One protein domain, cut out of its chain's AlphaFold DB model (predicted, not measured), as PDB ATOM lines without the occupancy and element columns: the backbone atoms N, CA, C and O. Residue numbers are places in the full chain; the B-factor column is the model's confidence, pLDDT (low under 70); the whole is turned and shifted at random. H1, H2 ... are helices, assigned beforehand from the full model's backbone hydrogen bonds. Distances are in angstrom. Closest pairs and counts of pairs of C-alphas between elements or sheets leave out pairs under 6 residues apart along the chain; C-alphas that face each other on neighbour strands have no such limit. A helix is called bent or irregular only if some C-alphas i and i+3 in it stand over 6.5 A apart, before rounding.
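AT A GLANCE: This is residues 218 to 411 of the 935 residues of the protein "Beta-catenin-like protein 1" of Trichinella nativa (UniProt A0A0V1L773). This is a solenoid of short helices: the backbone winds in stacked turns along the longest axis, with H1, H4 and H7, and H10 beyond them, in one layer, and H2, H5, H8 and H11 in a second layer beside it. H3, H6 and H9 follow one another along one edge of the two layers, and H12 is only loosely placed at the end of the stack away from H1. The printed part has 194 residues with twelve named helices, H1 to H12 in order, and no named strand; its class is all helix. It is compact, with a radius of gyration of the C-alphas of 16.7 A and spans of 51 by 37 by 26 A.

HOW THE PARTS SIT: Start with H1, residues 218 to 227, and H2, residues 234 to 249, a helical hairpin whose closest C-alphas, Val 222 and Cys 239, are 5.8 A apart. The next hairpins are H4, residues 262 to 272, with H5, residues 281 to 297, closest at C-alphas Leu 266 and Val 290, 6.2 A, and H7, residues 312 to 322, with H8, residues 327 to 338, closest at C-alphas Leu 320 and Met 327, 4.9 A. These six helices form an up-and-down bundle, each running against the one before it. H4 touches H7, closest at C-alphas Ala 271 and Val 315, 5.9 A. H2 touches H5, closest at C-alphas Asp 244 and Ser 293, 5.1 A. H3, residues 253 to 259, only just touches H6, residues 301 to 309, with 3 pairs of C-alphas within 8 A, the closest His 258 and Asn 303, 6.1 A. H6 touches H9, residues 341 to 352, closest at C-alphas Arg 308 and Asn 346, 6.0 A. H11, residues 377 to 394, touches H8 at a shallow tilt of 25 degrees, closest at C-alphas Asp 335 and Val 387, 5.0 A. With residues 380 to 385 alone H11 touches H10, residues 356 to 364, closest at C-alphas Phe 363 and Val 384, 6.4 A. H12, residues 397 to 411, touches no helix but is near H9, H10 and H11. Every O i to N i+4 pair is within hydrogen-bond range in H1, H3 to H8 and H11, against 11 of 12 in H2, 6 of 8 in H9, 3 of 5 in H10 and 10 of 11 in H12.

IN THESE COORDINATES: Find C-alpha 218 at (-14.168, 36.480, 83.037), where H1 begins. H2 measures 22.7 A, H5 24.3 A and H12 20.8 A; H11, the longest, runs 25.5 A from C-alpha 377 at (-50.618, 36.220, 79.592). H9 is irregular: C-alphas 342 and 345 are 7.6 A apart. H12 ends at C-alpha 411, (-63.560, 32.998, 99.047).

THE WHOLE: The C-alphas of Tyr 218 and Val 411, the two farthest apart, are 52.0 A apart. The printed part has no cut, and residues 365 to 376 form the long link from H10 to H11. Mean pLDDT of the printed part is 83.7; residues 274 to 277, 366 to 375 and 397 to 411 are under 70.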
ATOM      1  N   TYR A 218     -13.266  35.494  83.658       96.56
ATOM      2  CA  TYR A 218     -14.168  36.480  83.037       96.56
ATOM      3  C   TYR A 218     -15.424  36.750  83.882       96.56
ATOM      4  O   TYR A 218     -15.814  37.903  84.041       96.56
ATOM      5  N   VAL A 219     -16.016  35.719  84.500       95.50
ATOM      6  CA  VAL A 219     -17.203  35.862  85.370       95.50
ATOM      7  C   VAL A 219     -16.947  36.838  86.525       95.50
ATOM      8  O   VAL A 219     -17.763  37.722  86.778       95.50
ATOM      9  N   GLN A 220     -15.802  36.720  87.205       94.31
ATOM     10  CA  GLN A 220     -15.456  37.591  88.330       94.31
ATOM     11  C   GLN A 220     -15.189  39.031  87.873       94.31
ATOM     12  O   GLN A 220     -15.606  39.982  88.539       94.31
ATOM     13  N   TRP A 221     -14.516  39.205  86.732       95.50
ATOM     14  CA  TRP A 221     -14.261  40.529  86.163       95.50
ATOM     15  C   TRP A 221     -15.565  41.228  85.756       95.50
ATOM     16  O   TRP A 221     -15.805  42.362  86.168       95.50
ATOM     17  N   VAL A 222     -16.464  40.524  85.060       95.62
ATOM     18  CA  VAL A 222     -17.777  41.046  84.645       95.62
ATOM     19  C   VAL A 222     -18.635  41.425  85.856       95.62
ATOM     20  O   VAL A 222     -19.204  42.517  85.886       95.62
ATOM     21  N   LEU A 223     -18.696  40.578  86.892       94.12
ATOM     22  CA  LEU A 223     -19.427  40.888  88.129       94.12
ATOM     23  C   LEU A 223     -18.873  42.140  88.828       94.12
ATOM     24  O   LEU A 223     -19.651  43.000  89.250       94.12
ATOM     25  N   ASN A 224     -17.545  42.284  88.898       92.88
ATOM     26  CA  ASN A 224     -16.901  43.494  89.413       92.88
ATOM     27  C   ASN A 224     -17.276  44.728  88.576       92.88
ATOM     28  O   ASN A 224     -17.746  45.719  89.137       92.88
ATOM     29  N   ARG A 225     -17.136  44.660  87.245       92.00
ATOM     30  CA  ARG A 225     -17.406  45.774  86.319       92.00
ATOM     31  C   ARG A 225     -18.867  46.227  86.332       92.00
ATOM     32  O   ARG A 225     -19.145  47.429  86.312       92.00
ATOM     33  N   LEU A 226     -19.812  45.290  86.436       91.38
ATOM     34  CA  LEU A 226     -21.234  45.602  86.608       91.38
ATOM     35  C   LEU A 226     -21.492  46.332  87.939       91.38
ATOM     36  O   LEU A 226     -22.250  47.309  87.961       91.38
ATOM     37  N   LYS A 227     -20.828  45.907  89.024       89.75
ATOM     38  CA  LYS A 227     -20.947  46.496  90.368       89.75
ATOM     39  C   LYS A 227     -20.334  47.900  90.497       89.75
ATOM     40  O   LYS A 227     -20.769  48.664  91.359       89.75
ATOM     41  N   MET A 228     -19.368  48.278  89.655       87.75
ATOM     42  CA  MET A 228     -18.757  49.617  89.704       87.75
ATOM     43  C   MET A 228     -19.806  50.731  89.549       87.75
ATOM     44  O   MET A 228     -20.657  50.684  88.655       87.75
ATOM     45  N   GLN A 229     -19.716  51.780  90.376       79.31
ATOM     46  CA  GLN A 229     -20.622  52.944  90.361       79.31
ATOM     47  C   GLN A 229     -20.296  53.954  89.236       79.31
ATOM     48  O   GLN A 229     -20.397  55.166  89.411       79.31
ATOM     49  N   ILE A 230     -19.912  53.438  88.070       78.69
ATOM     50  CA  ILE A 230     -19.686  54.192  86.832       78.69
ATOM     51  C   ILE A 230     -21.057  54.537  86.202       78.69
ATOM     52  O   ILE A 230     -22.022  53.776  86.395       78.69
ATOM     53  N   PRO A 231     -21.182  55.664  85.465       79.44
ATOM     54  CA  PRO A 231     -22.314  55.941  84.580       79.44
ATOM     55  C   PRO A 231     -22.696  54.766  83.661       79.44
ATOM     56  O   PRO A 231     -21.975  53.784  83.522       79.44
ATOM     57  N   GLN A 232     -23.874  54.844  83.038       83.06
ATOM     58  CA  GLN A 232     -24.276  53.820  82.071       83.06
ATOM     59  C   GLN A 232     -23.597  54.093  80.729       83.06
ATOM     60  O   GLN A 232     -23.940  55.071  80.070       83.06
ATOM     61  N   ASP A 233     -22.707  53.193  80.342       86.88
ATOM     62  CA  ASP A 233     -21.985  53.144  79.071       86.88
ATOM     63  C   ASP A 233     -22.386  51.884  78.266       86.88
ATOM     64  O   ASP A 233     -23.228  51.088  78.711       86.88
ATOM     65  N   GLU A 234     -21.817  51.723  77.067       87.06
ATOM     66  CA  GLU A 234     -22.018  50.539  76.215       87.06
ATOM     67  C   GLU A 234     -21.412  49.281  76.846       87.06
ATOM     68  O   GLU A 234     -22.090  48.255  76.928       87.06
ATOM     69  N   ASN A 235     -20.189  49.376  77.380       90.19
ATOM     70  CA  ASN A 235     -19.478  48.253  77.997       90.19
ATOM     71  C   ASN A 235     -20.268  47.626  79.152       90.19
ATOM     72  O   ASN A 235     -20.302  46.405  79.272       90.19
ATOM     73  N   LYS A 236     -20.993  48.408  79.959       90.69
ATOM     74  CA  LYS A 236     -21.862  47.898  81.031       90.69
ATOM     75  C   LYS A 236     -23.125  47.209  80.508       90.69
ATOM     76  O   LYS A 236     -23.586  46.253  81.133       90.69
ATOM     77  N   VAL A 237     -23.665  47.630  79.356       91.31
ATOM     78  CA  VAL A 237     -24.717  46.858  78.663       91.31
ATOM     79  C   VAL A 237     -24.126  45.546  78.152       91.31
ATOM     80  O   VAL A 237     -24.692  44.484  78.414       91.31
ATOM     81  N   TYR A 238     -22.973  45.601  77.485       93.94
ATOM     82  CA  TYR A 238     -22.348  44.433  76.879       93.94
ATOM     83  C   TYR A 238     -21.900  43.402  77.926       93.94
ATOM     84  O   TYR A 238     -22.259  42.237  77.803       93.94
ATOM     85  N   CYS A 239     -21.298  43.829  79.041       95.00
ATOM     86  CA  CYS A 239     -21.009  43.006  80.225       95.00
ATOM     87  C   CYS A 239     -22.230  42.223  80.715       95.00
ATOM     88  O   CYS A 239     -22.120  41.040  81.029       95.00
ATOM     89  N   SER A 240     -23.405  42.859  80.762       93.50
ATOM     90  CA  SER A 240     -24.620  42.172  81.211       93.50
ATOM     91  C   SER A 240     -25.109  41.114  80.214       93.50
ATOM     92  O   SER A 240     -25.564  40.064  80.648       93.50
ATOM     93  N   ARG A 241     -24.960  41.344  78.899       94.81
ATOM     94  CA  ARG A 241     -25.272  40.354  77.847       94.81
ATOM     95  C   ARG A 241     -24.243  39.217  77.817       94.81
ATOM     96  O   ARG A 241     -24.605  38.060  77.660       94.81
ATOM     97  N   PHE A 242     -22.967  39.540  77.982       95.81
ATOM     98  CA  PHE A 242     -21.872  38.574  77.972       95.81
ATOM     99  C   PHE A 242     -21.950  37.604  79.164       95.81
ATOM    100  O   PHE A 242     -21.665  36.419  79.012       95.81
ATOM    101  N   LEU A 243     -22.430  38.066  80.327       95.75
ATOM    102  CA  LEU A 243     -22.726  37.184  81.460       95.75
ATOM    103  C   LEU A 243     -23.842  36.171  81.145       95.75
ATOM    104  O   LEU A 243     -23.712  35.009  81.530       95.75
ATOM    105  N   ASP A 244     -24.896  36.583  80.430       92.81
ATOM    106  CA  ASP A 244     -25.948  35.666  79.962       92.81
ATOM    107  C   ASP A 244     -25.356  34.598  79.029       92.81
ATOM    108  O   ASP A 244     -25.551  33.408  79.264       92.81
ATOM    109  N   ILE A 245     -24.546  35.007  78.043       93.62
ATOM    110  CA  ILE A 245     -23.895  34.104  77.074       93.62
ATOM    111  C   ILE A 245     -23.029  33.046  77.783       93.62
ATOM    112  O   ILE A 245     -23.121  31.859  77.458       93.62
ATOM    113  N   LEU A 246     -22.234  33.438  78.788       95.12
ATOM    114  CA  LEU A 246     -21.451  32.489  79.593       95.12
ATOM    115  C   LEU A 246     -22.345  31.537  80.411       95.12
ATOM    116  O   LEU A 246     -22.048  30.348  80.510       95.12
ATOM    117  N   LEU A 247     -23.451  32.028  80.981       93.50
ATOM    118  CA  LEU A 247     -24.380  31.230  81.797       93.50
ATOM    119  C   LEU A 247     -25.249  30.251  80.990       93.50
ATOM    120  O   LEU A 247     -25.714  29.248  81.550       93.50
ATOM    121  N   GLU A 248     -25.495  30.549  79.715       91.81
ATOM    122  CA  GLU A 248     -26.203  29.676  78.774       91.81
ATOM    123  C   GLU A 248     -25.296  28.558  78.242       91.81
ATOM    124  O   GLU A 248     -25.742  27.412  78.170       91.81
ATOM    125  N   ASN A 249     -24.025  28.862  77.947       91.25
ATOM    126  CA  ASN A 249     -23.108  27.937  77.270       91.25
ATOM    127  C   ASN A 249     -22.170  27.146  78.204       91.25
ATOM    128  O   ASN A 249     -21.697  26.084  77.807       91.25
ATOM    129  N   SER A 250     -21.923  27.596  79.443       91.38
ATOM    130  CA  SER A 250     -21.078  26.882  80.418       91.38
ATOM    131  C   SER A 250     -21.875  26.307  81.595       91.38
ATOM    132  O   SER A 250     -22.619  27.002  82.298       91.38
ATOM    133  N   GLY A 251     -21.661  25.015  81.868       82.88
ATOM    134  CA  GLY A 251     -22.229  24.330  83.031       82.88
ATOM    135  C   GLY A 251     -21.618  24.798  84.356       82.88
ATOM    136  O   GLY A 251     -22.342  25.020  85.332       82.88
ATOM    137  N   GLU A 252     -20.299  25.013  84.380       88.50
ATOM    138  CA  GLU A 252     -19.563  25.453  85.573       88.50
ATOM    139  C   GLU A 252     -19.789  26.942  85.898       88.50
ATOM    140  O   GLU A 252     -19.697  27.328  87.067       88.50
ATOM    141  N   CYS A 253     -20.174  27.782  84.925       93.38
ATOM    142  CA  CYS A 253     -20.419  29.216  85.146       93.38
ATOM    143  C   CYS A 253     -21.390  29.492  86.307       93.38
ATOM    144  O   CYS A 253     -21.198  30.436  87.073       93.38
ATOM    145  N   LYS A 254     -22.415  28.651  86.499       93.31
ATOM    146  CA  LYS A 254     -23.414  28.805  87.578       93.31
ATOM    147  C   LYS A 254     -22.828  28.567  88.972       93.31
ATOM    148  O   LYS A 254     -23.312  29.158  89.941       93.31
ATOM    149  N   LYS A 255     -21.794  27.726  89.065       93.19
ATOM    150  CA  LYS A 255     -21.037  27.422  90.283       93.19
ATOM    151  C   LYS A 255     -19.959  28.476  90.540       93.19
ATOM    152  O   LYS A 255     -19.887  28.986  91.652       93.19
ATOM    153  N   VAL A 256     -19.221  28.907  89.518       93.56
ATOM    154  CA  VAL A 256     -18.264  30.020  89.657       93.56
ATOM    155  C   VAL A 256     -18.985  31.321  90.042       93.56
ATOM    156  O   VAL A 256     -18.517  32.057  90.908       93.56
ATOM    157  N   LEU A 257     -20.181  31.578  89.500       94.69
ATOM    158  CA  LEU A 257     -21.040  32.691  89.927       94.69
ATOM    159  C   LEU A 257     -21.462  32.565  91.404       94.69
ATOM    160  O   LEU A 257     -21.520  33.573  92.106       94.69
ATOM    161  N   HIS A 258     -21.722  31.349  91.896       93.38
ATOM    162  CA  HIS A 258     -22.046  31.093  93.305       93.38
ATOM    163  C   HIS A 258     -20.884  31.448  94.240       93.38
ATOM    164  O   HIS A 258     -21.059  32.206  95.196       93.38
ATOM    165  N   GLU A 259     -19.699  30.907  93.944       92.88
ATOM    166  CA  GLU A 259     -18.469  31.059  94.733       92.88
ATOM    167  C   GLU A 259     -18.052  32.536  94.855       92.88
ATOM    168  O   GLU A 259     -17.596  32.978  95.908       92.88
ATOM    169  N   ASN A 260     -18.327  33.325  93.815       91.75
ATOM    170  CA  ASN A 260     -18.021  34.751  93.731       91.75
ATOM    171  C   ASN A 260     -19.137  35.687  94.255       91.75
ATOM    172  O   ASN A 260     -19.136  36.885  93.980       91.75
ATOM    173  N   ASN A 261     -20.105  35.166  95.023       91.50
ATOM    174  CA  ASN A 261     -21.268  35.911  95.541       91.50
ATOM    175  C   ASN A 261     -22.107  36.613  94.449       91.50
ATOM    176  O   ASN A 261     -22.787  37.608  94.713       91.50
ATOM    177  N   GLY A 262     -22.104  36.092  93.219       92.50
ATOM    178  CA  GLY A 262     -22.763  36.717  92.075       92.50
ATOM    179  C   GLY A 262     -24.272  36.889  92.252       92.50
ATOM    180  O   GLY A 262     -24.819  37.886  91.797       92.50
ATOM    181  N   ILE A 263     -24.947  35.995  92.985       94.38
ATOM    182  CA  ILE A 263     -26.374  36.150  93.324       94.38
ATOM    183  C   ILE A 263     -26.618  37.431  94.131       94.38
ATOM    184  O   ILE A 263     -27.540  38.182  93.817       94.38
ATOM    185  N   ASP A 264     -25.773  37.716  95.121       93.44
ATOM    186  CA  ASP A 264     -25.888  38.912  95.956       93.44
ATOM    187  C   ASP A 264     -25.641  40.184  95.114       93.44
ATOM    188  O   ASP A 264     -26.377  41.163  95.237       93.44
ATOM    189  N   ILE A 265     -24.683  40.135  94.177       93.69
ATOM    190  CA  ILE A 265     -24.376  41.227  93.233       93.69
ATOM    191  C   ILE A 265     -25.531  41.471  92.246       93.69
ATOM    192  O   ILE A 265     -25.955  42.611  92.068       93.69
ATOM    193  N   LEU A 266     -26.087  40.423  91.623       94.31
ATOM    194  CA  LEU A 266     -27.230  40.544  90.707       94.31
ATOM    195  C   LEU A 266     -28.457  41.134  91.426       94.31
ATOM    196  O   LEU A 266     -29.163  41.975  90.868       94.31
ATOM    197  N   LEU A 267     -28.692  40.747  92.683       93.00
ATOM    198  CA  LEU A 267     -29.770  41.301  93.506       93.00
ATOM    199  C   LEU A 267     -29.524  42.765  93.901       93.00
ATOM    200  O   LEU A 267     -30.467  43.557  93.851       93.00
ATOM    201  N   GLU A 268     -28.287  43.148  94.232       91.69
ATOM    202  CA  GLU A 268     -27.882  44.541  94.487       91.69
ATOM    203  C   GLU A 268     -28.128  45.428  93.248       91.69
ATOM    204  O   GLU A 268     -28.746  46.493  93.348       91.69
ATOM    205  N   LEU A 269     -27.747  44.944  92.059       90.12
ATOM    206  CA  LEU A 269     -27.983  45.620  90.779       90.12
ATOM    207  C   LEU A 269     -29.480  45.778  90.472       90.12
ATOM    208  O   LEU A 269     -29.920  46.864  90.097       90.12
ATOM    209  N   LEU A 270     -30.293  44.736  90.681       90.50
ATOM    210  CA  LEU A 270     -31.748  44.825  90.502       90.50
ATOM    211  C   LEU A 270     -32.409  45.756  91.532       90.50
ATOM    212  O   LEU A 270     -33.347  46.485  91.195       90.50
ATOM    213  N   ALA A 271     -31.906  45.784  92.769       88.44
ATOM    214  CA  ALA A 271     -32.402  46.663  93.822       88.44
ATOM    215  C   ALA A 271     -32.182  48.156  93.510       88.44
ATOM    216  O   ALA A 271     -32.989  48.984  93.944       88.44
ATOM    217  N   ALA A 272     -31.164  48.507  92.714       84.94
ATOM    218  CA  ALA A 272     -30.914  49.883  92.276       84.94
ATOM    219  C   ALA A 272     -32.063  50.472  91.427       84.94
ATOM    220  O   ALA A 272     -32.311  51.678  91.464       84.94
ATOM    221  N   TYR A 273     -32.846  49.640  90.730       81.81
ATOM    222  CA  TYR A 273     -33.960  50.070  89.868       81.81
ATOM    223  C   TYR A 273     -35.293  50.289  90.626       81.81
ATOM    224  O   TYR A 273     -36.386  50.133  90.077       81.81
ATOM    225  N   ARG A 274     -35.230  50.669  91.912       66.69
ATOM    226  CA  ARG A 274     -36.361  50.668  92.868       66.69
ATOM    227  C   ARG A 274     -37.567  51.550  92.498       66.69
ATOM    228  O   ARG A 274     -38.662  51.295  93.019       66.69
ATOM    229  N   ARG A 275     -37.353  52.592  91.680       63.75
ATOM    230  CA  ARG A 275     -38.299  53.375  90.841       63.75
ATOM    231  C   ARG A 275     -37.654  54.718  90.437       63.75
ATOM    232  O   ARG A 275     -36.862  55.234  91.222       63.75
ATOM    233  N   PRO A 276     -38.086  55.356  89.330       59.22
ATOM    234  CA  PRO A 276     -39.007  54.842  88.303       59.22
ATOM    235  C   PRO A 276     -38.379  53.716  87.459       59.22
ATOM    236  O   PRO A 276     -37.192  53.434  87.600       59.22
ATOM    237  N   ASP A 277     -39.174  53.060  86.601       69.19
ATOM    238  CA  ASP A 277     -38.617  52.203  85.538       69.19
ATOM    239  C   ASP A 277     -37.622  53.034  84.692       69.19
ATOM    240  O   ASP A 277     -37.892  54.221  84.466       69.19
ATOM    241  N   PRO A 278     -36.493  52.472  84.216       75.56
ATOM    242  CA  PRO A 278     -35.507  53.240  83.466       75.56
ATOM    243  C   PRO A 278     -36.096  53.832  82.187       75.56
ATOM    244  O   PRO A 278     -36.555  53.103  81.311       75.56
ATOM    245  N   ALA A 279     -36.034  55.159  82.074       70.62
ATOM    246  CA  ALA A 279     -36.364  55.869  80.840       70.62
ATOM    247  C   ALA A 279     -35.290  55.666  79.754       70.62
ATOM    248  O   ALA A 279     -35.601  55.672  78.570       70.62
ATOM    249  N   ILE A 280     -34.031  55.461  80.161       79.81
ATOM    250  CA  ILE A 280     -32.902  55.229  79.254       79.81
ATOM    251  C   ILE A 280     -32.908  53.763  78.799       79.81
ATOM    252  O   ILE A 280     -32.861  52.855  79.634       79.81
ATOM    253  N   VAL A 281     -32.914  53.539  77.481       81.81
ATOM    254  CA  VAL A 281     -32.994  52.206  76.855       81.81
ATOM    255  C   VAL A 281     -31.840  51.294  77.287       81.81
ATOM    256  O   VAL A 281     -32.095  50.171  77.714       81.81
ATOM    257  N   SER A 282     -30.594  51.779  77.309       81.94
ATOM    258  CA  SER A 282     -29.423  51.002  77.761       81.94
ATOM    259  C   SER A 282     -29.527  50.544  79.227       81.94
ATOM    260  O   SER A 282     -29.266  49.380  79.544       81.94
ATOM    261  N   LYS A 283     -30.010  51.415  80.128       85.56
ATOM    262  CA  LYS A 283     -30.297  51.057  81.533       85.56
ATOM    263  C   LYS A 283     -31.419  50.024  81.653       85.56
ATOM    264  O   LYS A 283     -31.358  49.163  82.528       85.56
ATOM    265  N   LYS A 284     -32.445  50.108  80.797       87.25
ATOM    266  CA  LYS A 284     -33.527  49.114  80.721       87.25
ATOM    267  C   LYS A 284     -32.990  47.767  80.225       87.25
ATOM    268  O   LYS A 284     -33.324  46.757  80.832       87.25
ATOM    269  N   GLN A 285     -32.145  47.747  79.193       88.81
ATOM    270  CA  GLN A 285     -31.561  46.510  78.666       88.81
ATOM    271  C   GLN A 285     -30.658  45.826  79.697       88.81
ATOM    272  O   GLN A 285     -30.834  44.641  79.957       88.81
ATOM    273  N   THR A 286     -29.789  46.586  80.374       90.00
ATOM    274  CA  THR A 286     -28.940  46.063  81.463       90.00
ATOM    275  C   THR A 286     -29.780  45.395  82.559       90.00
ATOM    276  O   THR A 286     -29.453  44.299  82.999       90.00
ATOM    277  N   MET A 287     -30.910  45.999  82.963       90.75
ATOM    278  CA  MET A 287     -31.826  45.376  83.931       90.75
ATOM    279  C   MET A 287     -32.393  44.039  83.425       90.75
ATOM    280  O   MET A 287     -32.503  43.096  84.204       90.75
ATOM    281  N   LEU A 288     -32.786  43.958  82.148       91.06
ATOM    282  CA  LEU A 288     -33.375  42.748  81.563       91.06
ATOM    283  C   LEU A 288     -32.349  41.610  81.450       91.06
ATOM    284  O   LEU A 288     -32.680  40.484  81.804       91.06
ATOM    285  N   ASN A 289     -31.113  41.918  81.055       93.00
ATOM    286  CA  ASN A 289     -30.010  40.955  81.002       93.00
ATOM    287  C   ASN A 289     -29.657  40.442  82.414       93.00
ATOM    288  O   ASN A 289     -29.693  39.247  82.678       93.00
ATOM    289  N   VAL A 290     -29.476  41.339  83.397       93.69
ATOM    290  CA  VAL A 290     -29.245  40.962  84.812       93.69
ATOM    291  C   VAL A 290     -30.373  40.069  85.363       93.69
ATOM    292  O   VAL A 290     -30.124  39.154  86.151       93.69
ATOM    293  N   PHE A 291     -31.619  40.296  84.936       92.81
ATOM    294  CA  PHE A 291     -32.751  39.419  85.243       92.81
ATOM    295  C   PHE A 291     -32.655  38.038  84.574       92.81
ATOM    296  O   PHE A 291     -33.030  37.047  85.208       92.81
ATOM    297  N   SER A 292     -32.176  37.969  83.329       94.38
ATOM    298  CA  SER A 292     -31.935  36.717  82.604       94.38
ATOM    299  C   SER A 292     -30.856  35.891  83.307       94.38
ATOM    300  O   SER A 292     -31.150  34.785  83.765       94.38
ATOM    301  N   SER A 293     -29.685  36.486  83.563       95.00
ATOM    302  CA  SER A 293     -28.581  35.911  84.347       95.00
ATOM    303  C   SER A 293     -29.063  35.344  85.681       95.00
ATOM    304  O   SER A 293     -28.762  34.200  86.034       95.00
ATOM    305  N   LEU A 294     -29.877  36.111  86.420       95.00
ATOM    306  CA  LEU A 294     -30.458  35.653  87.678       95.00
ATOM    307  C   LEU A 294     -31.352  34.419  87.471       95.00
ATOM    308  O   LEU A 294     -31.196  33.437  88.194       95.00
ATOM    309  N   CYS A 295     -32.240  34.422  86.474       94.38
ATOM    310  CA  CYS A 295     -33.091  33.266  86.177       94.38
ATOM    311  C   CYS A 295     -32.266  32.029  85.787       94.38
ATOM    312  O   CYS A 295     -32.469  30.961  86.363       94.38
ATOM    313  N   ILE A 296     -31.295  32.170  84.881       93.75
ATOM    314  CA  ILE A 296     -30.437  31.070  84.420       93.75
ATOM    315  C   ILE A 296     -29.613  30.494  85.587       93.75
ATOM    316  O   ILE A 296     -29.499  29.273  85.735       93.75
ATOM    317  N   SER A 297     -29.101  31.351  86.477       94.00
ATOM    318  CA  SER A 297     -28.333  30.934  87.661       94.00
ATOM    319  C   SER A 297     -29.159  30.160  88.700       94.00
ATOM    320  O   SER A 297     -28.609  29.283  89.374       94.00
ATOM    321  N   LEU A 298     -30.472  30.416  88.803       93.75
ATOM    322  CA  LEU A 298     -31.388  29.744  89.739       93.75
ATOM    323  C   LEU A 298     -31.677  28.277  89.381       93.75
ATOM    324  O   LEU A 298     -32.215  27.550  90.215       93.75
ATOM    325  N   HIS A 299     -31.283  27.802  88.196       91.06
ATOM    326  CA  HIS A 299     -31.305  26.368  87.886       91.06
ATOM    327  C   HIS A 299     -30.266  25.565  88.698       91.06
ATOM    328  O   HIS A 299     -30.392  24.347  88.802       91.06
ATOM    329  N   TYR A 300     -29.276  26.223  89.315       92.50
ATOM    330  CA  TYR A 300     -28.303  25.597  90.214       92.50
ATOM    331  C   TYR A 300     -28.769  25.687  91.678       92.50
ATOM    332  O   TYR A 300     -29.009  26.775  92.203       92.50
ATOM    333  N   VAL A 301     -28.900  24.543  92.362       91.31
ATOM    334  CA  VAL A 301     -29.528  24.462  93.700       91.31
ATOM    335  C   VAL A 301     -28.833  25.336  94.767       91.31
ATOM    336  O   VAL A 301     -29.545  26.074  95.450       91.31
ATOM    337  N   PRO A 302     -27.489  25.393  94.883       93.19
ATOM    338  CA  PRO A 302     -26.813  26.321  95.800       93.19
ATOM    339  C   PRO A 302     -27.179  27.801  95.599       93.19
ATOM    340  O   PRO A 302     -27.308  28.544  96.575       93.19
ATOM    341  N   ASN A 303     -27.443  28.234  94.361       93.69
ATOM    342  CA  ASN A 303     -27.902  29.601  94.086       93.69
ATOM    343  C   ASN A 303     -29.318  29.863  94.609       93.69
ATOM    344  O   ASN A 303     -29.601  30.978  95.047       93.69
ATOM    345  N   LYS A 304     -30.186  28.843  94.660       93.38
ATOM    346  CA  LYS A 304     -31.508  28.955  95.293       93.38
ATOM    347  C   LYS A 304     -31.406  29.203  96.801       93.38
ATOM    348  O   LYS A 304     -32.208  29.975  97.327       93.38
ATOM    349  N   HIS A 305     -30.435  28.589  97.483       92.06
ATOM    350  CA  HIS A 305     -30.198  28.814  98.916       92.06
ATOM    351  C   HIS A 305     -29.653  30.225  99.179       92.06
ATOM    352  O   HIS A 305     -30.241  30.958  99.972       92.06
ATOM    353  N   LYS A 306     -28.633  30.658  98.421       92.06
ATOM    354  CA  LYS A 306     -28.125  32.044  98.437       92.06
ATOM    355  C   LYS A 306     -29.230  33.079  98.199       92.06
ATOM    356  O   LYS A 306     -29.370  34.019  98.972       92.06
ATOM    357  N   PHE A 307     -30.073  32.871  97.186       94.00
ATOM    358  CA  PHE A 307     -31.197  33.758  96.858       94.00
ATOM    359  C   PHE A 307     -32.213  33.912  98.010       94.00
ATOM    360  O   PHE A 307     -32.808  34.977  98.171       94.00
ATOM    361  N   ARG A 308     -32.416  32.859  98.814       92.31
ATOM    362  CA  ARG A 308     -33.284  32.868 100.003       92.31
ATOM    363  C   ARG A 308     -32.632  33.550 101.209       92.31
ATOM    364  O   ARG A 308     -33.343  34.158 102.008       92.31
ATOM    365  N   GLU A 309     -31.328  33.361 101.385       88.56
ATOM    366  CA  GLU A 309     -30.553  33.913 102.504       88.56
ATOM    367  C   GLU A 309     -30.293  35.412 102.342       88.56
ATOM    368  O   GLU A 309     -30.396  36.157 103.317       88.56
ATOM    369  N   GLY A 310     -30.036  35.858 101.110       85.25
ATOM    370  CA  GLY A 310     -30.052  37.267 100.731       85.25
ATOM    371  C   GLY A 310     -31.469  37.840 100.609       85.25
ATOM    372  O   GLY A 310     -32.480  37.193 100.885       85.25
ATOM    373  N   GLU A 311     -31.575  39.082 100.134       87.19
ATOM    374  CA  GLU A 311     -32.866  39.765  99.953       87.19
ATOM    375  C   GLU A 311     -33.624  39.346  98.673       87.19
ATOM    376  O   GLU A 311     -34.455  40.103  98.168       87.19
ATOM    377  N   GLY A 312     -33.366  38.156  98.116       90.88
ATOM    378  CA  GLY A 312     -33.839  37.762  96.783       90.88
ATOM    379  C   GLY A 312     -35.354  37.827  96.625       90.88
ATOM    380  O   GLY A 312     -35.865  38.479  95.710       90.88
ATOM    381  N   PHE A 313     -36.099  37.250  97.569       93.06
ATOM    382  CA  PHE A 313     -37.559  37.346  97.562       93.06
ATOM    383  C   PHE A 313     -38.055  38.785  97.743       93.06
ATOM    384  O   PHE A 313     -39.021  39.185  97.097       93.06
ATOM    385  N   GLN A 314     -37.403  39.586  98.583       91.50
ATOM    386  CA  GLN A 314     -37.773  40.971  98.864       91.50
ATOM    387  C   GLN A 314     -37.575  41.853  97.623       91.50
ATOM    388  O   GLN A 314     -38.482  42.609  97.266       91.50
ATOM    389  N   VAL A 315     -36.435  41.719  96.934       90.50
ATOM    390  CA  VAL A 315     -36.115  42.427  95.685       90.50
ATOM    391  C   VAL A 315     -37.061  41.994  94.567       90.50
ATOM    392  O   VAL A 315     -37.685  42.844  93.933       90.50
ATOM    393  N   VAL A 316     -37.259  40.691  94.357       92.25
ATOM    394  CA  VAL A 316     -38.113  40.192  93.269       92.25
ATOM    395  C   VAL A 316     -39.596  40.524  93.502       92.25
ATOM    396  O   VAL A 316     -40.260  41.012  92.586       92.25
ATOM    397  N   LEU A 317     -40.121  40.388  94.728       90.75
ATOM    398  CA  LEU A 317     -41.488  40.826  95.061       90.75
ATOM    399  C   LEU A 317     -41.648  42.349  94.966       90.75
ATOM    400  O   LEU A 317     -42.708  42.839  94.577       90.75
ATOM    401  N   MET A 318     -40.611  43.118  95.302       88.75
ATOM    402  CA  MET A 318     -40.603  44.563  95.090       88.75
ATOM    403  C   MET A 318     -40.688  44.900  93.599       88.75
ATOM    404  O   MET A 318     -41.510  45.741  93.236       88.75
ATOM    405  N   MET A 319     -39.889  44.250  92.750       87.75
ATOM    406  CA  MET A 319     -39.909  44.460  91.300       87.75
ATOM    407  C   MET A 319     -41.267  44.075  90.708       87.75
ATOM    408  O   MET A 319     -41.858  44.889  90.002       87.75
ATOM    409  N   LEU A 320     -41.836  42.936  91.113       86.69
ATOM    410  CA  LEU A 320     -43.177  42.491  90.717       86.69
ATOM    411  C   LEU A 320     -44.294  43.488  91.096       86.69
ATOM    412  O   LEU A 320     -45.276  43.631  90.371       86.69
ATOM    413  N   ARG A 321     -44.146  44.217  92.213       83.44
ATOM    414  CA  ARG A 321     -45.087  45.275  92.642       83.44
ATOM    415  C   ARG A 321     -44.828  46.639  91.992       83.44
ATOM    416  O   ARG A 321     -45.724  47.488  92.000       83.44
ATOM    417  N   LYS A 322     -43.598  46.926  91.541       79.12
ATOM    418  CA  LYS A 322     -43.153  48.302  91.245       79.12
ATOM    419  C   LYS A 322     -42.699  48.569  89.817       79.12
ATOM    420  O   LYS A 322     -42.919  49.708  89.395       79.12
ATOM    421  N   SER A 323     -42.097  47.592  89.140       78.69
ATOM    422  CA  SER A 323     -41.585  47.699  87.771       78.69
ATOM    423  C   SER A 323     -42.595  47.142  86.775       78.69
ATOM    424  O   SER A 323     -43.177  46.081  86.999       78.69
ATOM    425  N   LYS A 324     -42.812  47.844  85.660       77.62
ATOM    426  CA  LYS A 324     -43.646  47.338  84.559       77.62
ATOM    427  C   LYS A 324     -42.838  46.480  83.591       77.62
ATOM    428  O   LYS A 324     -43.385  45.542  83.025       77.62
ATOM    429  N   THR A 325     -41.564  46.806  83.384       78.62
ATOM    430  CA  THR A 325     -40.694  46.131  82.408       78.62
ATOM    431  C   THR A 325     -40.072  44.857  82.971       78.62
ATOM    432  O   THR A 325     -40.044  43.850  82.274       78.62
ATOM    433  N   GLY A 326     -39.648  44.860  84.239       79.94
ATOM    434  CA  GLY A 326     -39.091  43.685  84.918       79.94
ATOM    435  C   GLY A 326     -40.134  42.685  85.439       79.94
ATOM    436  O   GLY A 326     -39.766  41.654  85.988       79.94
ATOM    437  N   MET A 327     -41.435  42.969  85.288       85.69
ATOM    438  CA  MET A 327     -42.530  42.185  85.883       85.69
ATOM    439  C   MET A 327     -42.505  40.697  85.487       85.69
ATOM    440  O   MET A 327     -42.673  39.831  86.343       85.69
ATOM    441  N   GLY A 328     -42.298  40.399  84.200       86.06
ATOM    442  CA  GLY A 328     -42.294  39.024  83.690       86.06
ATOM    443  C   GLY A 328     -41.091  38.216  84.168       86.06
ATOM    444  O   GLY A 328     -41.236  37.105  84.672       86.06
ATOM    445  N   TRP A 329     -39.908  38.826  84.118       90.25
ATOM    446  CA  TRP A 329     -38.683  38.246  84.663       90.25
ATOM    447  C   TRP A 329     -38.746  38.031  86.178       90.25
ATOM    448  O   TRP A 329     -38.292  37.003  86.669       90.25
ATOM    449  N   ALA A 330     -39.387  38.936  86.923       90.88
ATOM    450  CA  ALA A 330     -39.633  38.740  88.348       90.88
ATOM    451  C   ALA A 330     -40.525  37.511  88.627       90.88
ATOM    452  O   ALA A 330     -40.279  36.788  89.590       90.88
ATOM    453  N   LEU A 331     -41.522  37.222  87.780       90.44
ATOM    454  CA  LEU A 331     -42.320  35.991  87.891       90.44
ATOM    455  C   LEU A 331     -41.508  34.734  87.541       90.44
ATOM    456  O   LEU A 331     -41.590  33.756  88.283       90.44
ATOM    457  N   ARG A 332     -40.689  34.774  86.479       93.00
ATOM    458  CA  ARG A 332     -39.761  33.681  86.117       93.00
ATOM    459  C   ARG A 332     -38.788  33.358  87.255       93.00
ATOM    460  O   ARG A 332     -38.649  32.196  87.628       93.00
ATOM    461  N   ALA A 333     -38.195  34.379  87.875       93.56
ATOM    462  CA  ALA A 333     -37.295  34.209  89.015       93.56
ATOM    463  C   ALA A 333     -37.996  33.568  90.231       93.56
ATOM    464  O   ALA A 333     -37.420  32.686  90.865       93.56
ATOM    465  N   LEU A 334     -39.246  33.951  90.542       93.94
ATOM    466  CA  LEU A 334     -40.028  33.302  91.608       93.94
ATOM    467  C   LEU A 334     -40.347  31.835  91.295       93.94
ATOM    468  O   LEU A 334     -40.266  31.001  92.198       93.94
ATOM    469  N   ASP A 335     -40.697  31.516  90.044       93.88
ATOM    470  CA  ASP A 335     -40.905  30.132  89.603       93.88
ATOM    471  C   ASP A 335     -39.619  29.327  89.817       93.88
ATOM    472  O   ASP A 335     -39.590  28.405  90.627       93.88
ATOM    473  N   TYR A 336     -38.504  29.736  89.213       94.00
ATOM    474  CA  TYR A 336     -37.259  28.963  89.268       94.00
ATOM    475  C   TYR A 336     -36.698  28.830  90.697       94.00
ATOM    476  O   TYR A 336     -36.239  27.750  91.082       94.00
ATOM    477  N   ALA A 337     -36.839  29.865  91.536       93.56
ATOM    478  CA  ALA A 337     -36.461  29.820  92.951       93.56
ATOM    479  C   ALA A 337     -37.340  28.894  93.822       93.56
ATOM    480  O   ALA A 337     -36.912  28.538  94.921       93.56
ATOM    481  N   THR A 338     -38.542  28.506  93.368       92.75
ATOM    482  CA  THR A 338     -39.474  27.608  94.092       92.75
ATOM    483  C   THR A 338     -39.664  26.232  93.431       92.75
ATOM    484  O   THR A 338     -40.129  25.292  94.074       92.75
ATOM    485  N   LYS A 339     -39.252  26.074  92.170       87.19
ATOM    486  CA  LYS A 339     -39.437  24.881  91.330       87.19
ATOM    487  C   LYS A 339     -38.328  23.837  91.525       87.19
ATOM    488  O   LYS A 339     -37.422  23.729  90.702       87.19
ATOM    489  N   SER A 340     -38.371  23.085  92.627       86.25
ATOM    490  CA  SER A 340     -37.789  21.729  92.807       86.25
ATOM    491  C   SER A 340     -38.112  21.208  94.221       86.25
ATOM    492  O   SER A 340     -38.433  22.028  95.083       86.25
ATOM    493  N   PRO A 341     -37.997  19.897  94.519       82.06
ATOM    494  CA  PRO A 341     -38.136  19.384  95.890       82.06
ATOM    495  C   PRO A 341     -37.193  20.065  96.900       82.06
ATOM    496  O   PRO A 341     -37.592  20.366  98.023       82.06
ATOM    497  N   ASP A 342     -35.975  20.401  96.471       84.50
ATOM    498  CA  ASP A 342     -34.945  21.092  97.270       84.50
ATOM    499  C   ASP A 342     -35.326  22.549  97.590       84.50
ATOM    500  O   ASP A 342     -34.776  23.177  98.493       84.50
ATOM    501  N   SER A 343     -36.318  23.091  96.878       88.94
ATOM    502  CA  SER A 343     -36.824  24.454  97.056       88.94
ATOM    503  C   SER A 343     -37.878  24.560  98.174       88.94
ATOM    504  O   SER A 343     -38.579  25.568  98.273       88.94
ATOM    505  N   LYS A 344     -38.003  23.548  99.046       88.25
ATOM    506  CA  LYS A 344     -38.921  23.538 100.200       88.25
ATOM    507  C   LYS A 344     -38.766  24.762 101.110       88.25
ATOM    508  O   LYS A 344     -39.730  25.481 101.375       88.25
ATOM    509  N   GLU A 345     -37.545  25.039 101.557       88.25
ATOM    510  CA  GLU A 345     -37.263  26.180 102.438       88.25
ATOM    511  C   GLU A 345     -37.502  27.523 101.727       88.25
ATOM    512  O   GLU A 345     -37.925  28.496 102.348       88.25
ATOM    513  N   ASN A 346     -37.318  27.557 100.405       91.31
ATOM    514  CA  ASN A 346     -37.633  28.703  99.555       91.31
ATOM    515  C   ASN A 346     -39.150  28.944  99.461       91.31
ATOM    516  O   ASN A 346     -39.597  30.086  99.561       91.31
ATOM    517  N   CYS A 347     -39.948  27.878  99.343       89.88
ATOM    518  CA  CYS A 347     -41.410  27.944  99.375       89.88
ATOM    519  C   CYS A 347     -41.917  28.496 100.716       89.88
ATOM    520  O   CYS A 347     -42.694  29.453 100.740       89.88
ATOM    521  N   ASN A 348     -41.413  27.965 101.836       88.38
ATOM    522  CA  ASN A 348     -41.714  28.489 103.172       88.38
ATOM    523  C   ASN A 348     -41.333  29.975 103.292       88.38
ATOM    524  O   ASN A 348     -42.151  30.785 103.737       88.38
ATOM    525  N   LYS A 349     -40.131  30.359 102.834       89.62
ATOM    526  CA  LYS A 349     -39.662  31.746 102.919       89.62
ATOM    527  C   LYS A 349     -40.527  32.713 102.115       89.62
ATOM    528  O   LYS A 349     -40.846  33.794 102.609       89.62
ATOM    529  N   LEU A 350     -40.961  32.315 100.917       90.81
ATOM    530  CA  LEU A 350     -41.864  33.106 100.080       90.81
ATOM    531  C   LEU A 350     -43.205  33.382 100.784       90.81
ATOM    532  O   LEU A 350     -43.745  34.485 100.664       90.81
ATOM    533  N   VAL A 351     -43.735  32.421 101.550       87.12
ATOM    534  CA  VAL A 351     -44.949  32.618 102.362       87.12
ATOM    535  C   VAL A 351     -44.681  33.572 103.534       87.12
ATOM    536  O   VAL A 351     -45.460  34.504 103.737       87.12
ATOM    537  N   GLU A 352     -43.569  33.404 104.258       87.00
ATOM    538  CA  GLU A 352     -43.183  34.270 105.389       87.00
ATOM    539  C   GLU A 352     -43.082  35.754 105.017       87.00
ATOM    540  O   GLU A 352     -43.568  36.604 105.762       87.00
ATOM    541  N   VAL A 353     -42.488  36.080 103.863       87.62
ATOM    542  CA  VAL A 353     -42.308  37.475 103.410       87.62
ATOM    543  C   VAL A 353     -43.560  38.076 102.743       87.62
ATOM    544  O   VAL A 353     -43.506  39.158 102.152       87.62
ATOM    545  N   GLY A 354     -44.708  37.392 102.814       84.25
ATOM    546  CA  GLY A 354     -45.971  37.864 102.240       84.25
ATOM    547  C   GLY A 354     -46.056  37.735 100.714       84.25
ATOM    548  O   GLY A 354     -46.775  38.500 100.060       84.25
ATOM    549  N   GLY A 355     -45.340  36.772 100.125       85.81
ATOM    550  CA  GLY A 355     -45.358  36.495  98.688       85.81
ATOM    551  C   GLY A 355     -46.749  36.150  98.156       85.81
ATOM    552  O   GLY A 355     -47.137  36.660  97.106       85.81
ATOM    553  N   LEU A 356     -47.551  35.398  98.922       83.19
ATOM    554  CA  LEU A 356     -48.939  35.050  98.572       83.19
ATOM    555  C   LEU A 356     -49.793  36.284  98.250       83.19
ATOM    556  O   LEU A 356     -50.446  36.322  97.211       83.19
ATOM    557  N   GLY A 357     -49.722  37.335  99.075       81.25
ATOM    558  CA  GLY A 357     -50.451  38.591  98.842       81.25
ATOM    559  C   GLY A 357     -49.998  39.359  97.593       81.25
ATOM    560  O   GLY A 357     -50.663  40.305  97.184       81.25
ATOM    561  N   THR A 358     -48.884  38.953  96.977       84.62
ATOM    562  CA  THR A 358     -48.355  39.538  95.736       84.62
ATOM    563  C   THR A 358     -48.643  38.656  94.527       84.62
ATOM    564  O   THR A 358     -49.052  39.183  93.503       84.62
ATOM    565  N   VAL A 359     -48.474  37.333  94.643       85.31
ATOM    566  CA  VAL A 359     -48.655  36.361  93.548       85.31
ATOM    567  C   VAL A 359     -50.135  36.046  93.296       85.31
ATOM    568  O   VAL A 359     -50.568  35.989  92.147       85.31
ATOM    569  N   PHE A 360     -50.947  35.899  94.349       82.06
ATOM    570  CA  PHE A 360     -52.362  35.522  94.225       82.06
ATOM    571  C   PHE A 360     -53.220  36.539  93.432       82.06
ATOM    572  O   PHE A 360     -54.071  36.107  92.654       82.06
ATOM    573  N   PRO A 361     -52.988  37.867  93.510       82.44
ATOM    574  CA  PRO A 361     -53.605  38.829  92.595       82.44
ATOM    575  C   PRO A 361     -53.378  38.534  91.103       82.44
ATOM    576  O   PRO A 361     -54.323  38.676  90.330       82.44
ATOM    577  N   PHE A 362     -52.185  38.077  90.694       80.00
ATOM    578  CA  PHE A 362     -51.898  37.730  89.291       80.00
ATOM    579  C   PHE A 362     -52.626  36.459  88.836       80.00
ATOM    580  O   PHE A 362     -52.998  36.372  87.668       80.00
ATOM    581  N   PHE A 363     -52.876  35.515  89.754       79.50
ATOM    582  CA  PHE A 363     -53.718  34.335  89.516       79.50
ATOM    583  C   PHE A 363     -55.199  34.714  89.365       79.50
ATOM    584  O   PHE A 363     -55.889  34.231  88.472       79.50
ATOM    585  N   MET A 364     -55.692  35.611  90.222       76.75
ATOM    586  CA  MET A 364     -57.096  36.037  90.216       76.75
ATOM    587  C   MET A 364     -57.440  36.983  89.057       76.75
ATOM    588  O   MET A 364     -58.580  36.981  88.583       76.75
ATOM    589  N   ARG A 365     -56.494  37.831  88.628       71.31
ATOM    590  CA  ARG A 365     -56.648  38.783  87.518       71.31
ATOM    591  C   ARG A 365     -55.317  38.971  86.768       71.31
ATOM    592  O   ARG A 365     -54.489  39.770  87.210       71.31
ATOM    593  N   PRO A 366     -55.129  38.325  85.604       66.12
ATOM    594  CA  PRO A 366     -53.973  38.563  84.744       66.12
ATOM    595  C   PRO A 366     -53.847  40.027  84.300       66.12
ATOM    596  O   PRO A 366     -54.843  40.735  84.109       66.12
ATOM    597  N   THR A 367     -52.613  40.502  84.126       57.91
ATOM    598  CA  THR A 367     -52.334  41.945  84.070       57.91
ATOM    599  C   THR A 367     -52.912  42.615  82.812       57.91
ATOM    600  O   THR A 367     -52.642  42.244  81.664       57.91
ATOM    601  N   ILE A 368     -53.728  43.657  83.005       47.28
ATOM    602  CA  ILE A 368     -54.542  44.237  81.930       47.28
ATOM    603  C   ILE A 368     -53.731  45.169  81.004       47.28
ATOM    604  O   ILE A 368     -53.279  46.249  81.371       47.28
ATOM    605  N   ARG A 369     -53.662  44.772  79.726       44.62
ATOM    606  CA  ARG A 369     -53.602  45.620  78.512       44.62
ATOM    607  C   ARG A 369     -52.516  46.724  78.365       44.62
ATOM    608  O   ARG A 369     -52.547  47.373  77.319       44.62
ATOM    609  N   ARG A 370     -51.531  46.939  79.246       41.06
ATOM    610  CA  ARG A 370     -50.446  47.938  78.996       41.06
ATOM    611  C   ARG A 370     -48.995  47.423  78.997       41.06
ATOM    612  O   ARG A 370     -48.116  48.194  78.651       41.06
ATOM    613  N   ILE A 371     -48.748  46.140  79.286       46.78
ATOM    614  CA  ILE A 371     -47.387  45.552  79.406       46.78
ATOM    615  C   ILE A 371     -47.098  44.506  78.289       46.78
ATOM    616  O   ILE A 371     -46.092  43.811  78.280       46.78
ATOM    617  N   ARG A 372     -47.967  44.405  77.272       45.59
ATOM    618  CA  ARG A 372     -47.993  43.272  76.317       45.59
ATOM    619  C   ARG A 372     -46.913  43.244  75.211       45.59
ATOM    620  O   ARG A 372     -47.052  42.421  74.319       45.59
ATOM    621  N   LYS A 373     -45.887  44.110  75.221       48.22
ATOM    622  CA  LYS A 373     -44.791  44.048  74.219       48.22
ATOM    623  C   LYS A 373     -43.710  42.996  74.553       48.22
ATOM    624  O   LYS A 373     -42.968  42.643  73.652       48.22
ATOM    625  N   HIS A 374     -43.609  42.504  75.801       50.38
ATOM    626  CA  HIS A 374     -42.462  41.671  76.235       50.38
ATOM    627  C   HIS A 374     -42.781  40.478  77.165       50.38
ATOM    628  O   HIS A 374     -41.860  39.786  77.583       50.38
ATOM    629  N   PHE A 375     -44.041  40.251  77.550       66.06
ATOM    630  CA  PHE A 375     -44.429  39.103  78.386       66.06
ATOM    631  C   PHE A 375     -45.903  38.768  78.135       66.06
ATOM    632  O   PHE A 375     -46.761  39.663  78.190       66.06
ATOM    633  N   SER A 376     -46.199  37.516  77.794       73.12
ATOM    634  CA  SER A 376     -47.554  37.077  77.455       73.12
ATOM    635  C   SER A 376     -48.406  36.806  78.703       73.12
ATOM    636  O   SER A 376     -47.921  36.773  79.832       73.12
ATOM    637  N   ILE A 377     -49.719  36.649  78.507       74.56
ATOM    638  CA  ILE A 377     -50.618  36.220  79.592       74.56
ATOM    639  C   ILE A 377     -50.449  34.721  79.866       74.56
ATOM    640  O   ILE A 377     -50.552  34.316  81.014       74.56
ATOM    641  N   GLU A 378     -50.144  33.932  78.836       80.06
ATOM    642  CA  GLU A 378     -49.970  32.481  78.930       80.06
ATOM    643  C   GLU A 378     -48.730  32.146  79.781       80.06
ATOM    644  O   GLU A 378     -48.865  31.439  80.774       80.06
ATOM    645  N   GLU A 379     -47.578  32.782  79.533       80.56
ATOM    646  CA  GLU A 379     -46.389  32.681  80.407       80.56
ATOM    647  C   GLU A 379     -46.662  33.202  81.830       80.56
ATOM    648  O   GLU A 379     -46.199  32.631  82.819       80.56
ATOM    649  N   GLN A 380     -47.425  34.298  81.966       83.56
ATOM    650  CA  GLN A 380     -47.783  34.840  83.280       83.56
ATOM    651  C   GLN A 380     -48.618  33.832  84.083       83.56
ATOM    652  O   GLN A 380     -48.394  33.673  85.281       83.56
ATOM    653  N   GLU A 381     -49.583  33.173  83.444       84.44
ATOM    654  CA  GLU A 381     -50.419  32.144  84.058       84.44
ATOM    655  C   GLU A 381     -49.621  30.864  84.337       84.44
ATOM    656  O   GLU A 381     -49.774  30.306  85.423       84.44
ATOM    657  N   GLU A 382     -48.724  30.446  83.438       87.88
ATOM    658  CA  GLU A 382     -47.846  29.286  83.626       87.88
ATOM    659  C   GLU A 382     -46.954  29.450  84.862       87.88
ATOM    660  O   GLU A 382     -47.040  28.644  85.791       87.88
ATOM    661  N   HIS A 383     -46.147  30.516  84.928       89.69
ATOM    662  CA  HIS A 383     -45.233  30.728  86.054       89.69
ATOM    663  C   HIS A 383     -45.992  30.947  87.371       89.69
ATOM    664  O   HIS A 383     -45.594  30.410  88.403       89.69
ATOM    665  N   VAL A 384     -47.126  31.661  87.360       88.50
ATOM    666  CA  VAL A 384     -47.963  31.824  88.564       88.50
ATOM    667  C   VAL A 384     -48.557  30.486  89.021       88.50
ATOM    668  O   VAL A 384     -48.522  30.183  90.216       88.50
ATOM    669  N   CYS A 385     -49.058  29.654  88.105       87.94
ATOM    670  CA  CYS A 385     -49.563  28.321  88.443       87.94
ATOM    671  C   CYS A 385     -48.441  27.384  88.911       87.94
ATOM    672  O   CYS A 385     -48.661  26.606  89.837       87.94
ATOM    673  N   SER A 386     -47.243  27.478  88.328       91.56
ATOM    674  CA  SER A 386     -46.061  26.704  88.724       91.56
ATOM    675  C   SER A 386     -45.580  27.077  90.133       91.56
ATOM    676  O   SER A 386     -45.386  26.181  90.962       91.56
ATOM    677  N   VAL A 387     -45.520  28.374  90.468       90.50
ATOM    678  CA  VAL A 387     -45.249  28.858  91.837       90.50
ATOM    679  C   VAL A 387     -46.304  28.337  92.814       90.50
ATOM    680  O   VAL A 387     -45.955  27.728  93.822       90.50
ATOM    681  N   LEU A 388     -47.599  28.511  92.522       88.62
ATOM    682  CA  LEU A 388     -48.677  28.053  93.413       88.62
ATOM    683  C   LEU A 388     -48.690  26.521  93.581       88.62
ATOM    684  O   LEU A 388     -48.879  26.033  94.693       88.62
ATOM    685  N   SER A 389     -48.430  25.761  92.513       88.25
ATOM    686  CA  SER A 389     -48.232  24.304  92.561       88.25
ATOM    687  C   SER A 389     -47.044  23.929  93.450       88.25
ATOM    688  O   SER A 389     -47.144  22.989  94.235       88.25
ATOM    689  N   SER A 390     -45.922  24.644  93.338       89.38
ATOM    690  CA  SER A 390     -44.714  24.373  94.126       89.38
ATOM    691  C   SER A 390     -44.931  24.674  95.610       89.38
ATOM    692  O   SER A 390     -44.606  23.836  96.448       89.38
ATOM    693  N   LEU A 391     -45.600  25.786  95.940       88.12
ATOM    694  CA  LEU A 391     -46.031  26.085  97.311       88.12
ATOM    695  C   LEU A 391     -46.930  24.972  97.874       88.12
ATOM    696  O   LEU A 391     -46.652  24.453  98.949       88.12
ATOM    697  N   LEU A 392     -47.956  24.540  97.129       84.94
ATOM    698  CA  LEU A 392     -48.861  23.469  97.569       84.94
ATOM    699  C   LEU A 392     -48.170  22.109  97.757       84.94
ATOM    700  O   LEU A 392     -48.634  21.316  98.576       84.94
ATOM    701  N   LYS A 393     -47.100  21.828  97.001       85.19
ATOM    702  CA  LYS A 393     -46.342  20.565  97.057       85.19
ATOM    703  C   LYS A 393     -45.275  20.534  98.149       85.19
ATOM    704  O   LYS A 393     -45.013  19.457  98.677       85.19
ATOM    705  N   TYR A 394     -44.633  21.668  98.438       86.88
ATOM    706  CA  TYR A 394     -43.391  21.693  99.218       86.88
ATOM    707  C   TYR A 394     -43.452  22.508 100.517       86.88
ATOM    708  O   TYR A 394     -42.538  22.371 101.329       86.88
ATOM    709  N   CYS A 395     -44.486  23.323 100.761       83.12
ATOM    710  CA  CYS A 395     -44.634  24.005 102.051       83.12
ATOM    711  C   CYS A 395     -44.884  23.031 103.213       83.12
ATOM    712  O   CYS A 395     -45.527  21.991 103.070       83.12
ATOM    713  N   ASP A 396     -44.397  23.400 104.401       79.56
ATOM    714  CA  ASP A 396     -44.694  22.666 105.632       79.56
ATOM    715  C   ASP A 396     -46.147  22.846 106.080       79.56
ATOM    716  O   ASP A 396     -46.787  23.860 105.800       79.56
ATOM    717  N   SER A 397     -46.660  21.883 106.850       64.50
ATOM    718  CA  SER A 397     -48.053  21.839 107.322       64.50
ATOM    719  C   SER A 397     -48.520  23.118 108.034       64.50
ATOM    720  O   SER A 397     -49.667  23.527 107.855       64.50
ATOM    721  N   SER A 398     -47.633  23.804 108.763       65.88
ATOM    722  CA  SER A 398     -47.913  25.094 109.415       65.88
ATOM    723  C   SER A 398     -48.054  26.276 108.440       65.88
ATOM    724  O   SER A 398     -48.785  27.227 108.720       65.88
ATOM    725  N   GLN A 399     -47.391  26.228 107.281       63.22
ATOM    726  CA  GLN A 399     -47.547  27.217 106.206       63.22
ATOM    727  C   GLN A 399     -48.711  26.837 105.277       63.22
ATOM    728  O   GLN A 399     -49.424  27.720 104.801       63.22
ATOM    729  N   GLN A 400     -48.978  25.537 105.101       62.38
ATOM    730  CA  GLN A 400     -50.158  25.017 104.402       62.38
ATOM    731  C   GLN A 400     -51.456  25.543 105.035       62.38
ATOM    732  O   GLN A 400     -52.380  25.943 104.328       62.38
ATOM    733  N   GLU A 401     -51.511  25.628 106.367       59.97
ATOM    734  CA  GLU A 401     -52.642  26.217 107.091       59.97
ATOM    735  C   GLU A 401     -52.822  27.715 106.770       59.97
ATOM    736  O   GLU A 401     -53.943  28.159 106.525       59.97
ATOM    737  N   ARG A 402     -51.733  28.490 106.640       61.75
ATOM    738  CA  ARG A 402     -51.794  29.902 106.206       61.75
ATOM    739  C   ARG A 402     -52.238  30.063 104.750       61.75
ATOM    740  O   ARG A 402     -53.020  30.969 104.460       61.75
ATOM    741  N   ILE A 403     -51.780  29.185 103.852       61.12
ATOM    742  CA  ILE A 403     -52.239  29.124 102.453       61.12
ATOM    743  C   ILE A 403     -53.755  28.867 102.421       61.12
ATOM    744  O   ILE A 403     -54.498  29.608 101.771       61.12
ATOM    745  N   ASN A 404     -54.227  27.885 103.193       61.81
ATOM    746  CA  ASN A 404     -55.644  27.548 103.312       61.81
ATOM    747  C   ASN A 404     -56.466  28.717 103.891       61.81
ATOM    748  O   ASN A 404     -57.504  29.063 103.327       61.81
ATOM    749  N   ILE A 405     -55.983  29.390 104.942       59.34
ATOM    750  CA  ILE A 405     -56.644  30.562 105.544       59.34
ATOM    751  C   ILE A 405     -56.744  31.722 104.541       59.34
ATOM    752  O   ILE A 405     -57.828  32.282 104.377       59.34
ATOM    753  N   MET A 406     -55.672  32.062 103.811       54.47
ATOM    754  CA  MET A 406     -55.748  33.105 102.772       54.47
ATOM    755  C   MET A 406     -56.703  32.726 101.632       54.47
ATOM    756  O   MET A 406     -57.417  33.599 101.134       54.47
ATOM    757  N   SER A 407     -56.769  31.445 101.251       53.34
ATOM    758  CA  SER A 407     -57.750  30.977 100.266       53.34
ATOM    759  C   SER A 407     -59.194  31.130 100.771       53.34
ATOM    760  O   SER A 407     -60.058  31.590 100.027       53.34
ATOM    761  N   ALA A 408     -59.447  30.853 102.056       45.66
ATOM    762  CA  ALA A 408     -60.767  30.948 102.675       45.66
ATOM    763  C   ALA A 408     -61.232  32.400 102.897       45.66
ATOM    764  O   ALA A 408     -62.401  32.709 102.666       45.66
ATOM    765  N   ILE A 409     -60.326  33.306 103.288       47.56
ATOM    766  CA  ILE A 409     -60.626  34.742 103.448       47.56
ATOM    767  C   ILE A 409     -61.092  35.336 102.111       47.56
ATOM    768  O   ILE A 409     -62.147  35.965 102.052       47.56
ATOM    769  N   ASN A 410     -60.362  35.061 101.022       44.91
ATOM    770  CA  ASN A 410     -60.719  35.560  99.693       44.91
ATOM    771  C   ASN A 410     -62.033  34.940  99.179       44.91
ATOM    772  O   ASN A 410     -62.857  35.640  98.598       44.91
ATOM    773  N   VAL A 411     -62.289  33.649  99.431       38.56
ATOM    774  CA  VAL A 411     -63.560  32.998  99.047       38.56
ATOM    775  C   VAL A 411     -64.776  33.671  99.700       38.56
ATOM    776  O   VAL A 411     -65.800  33.824  99.034       38.56
TER     777      VAL A 411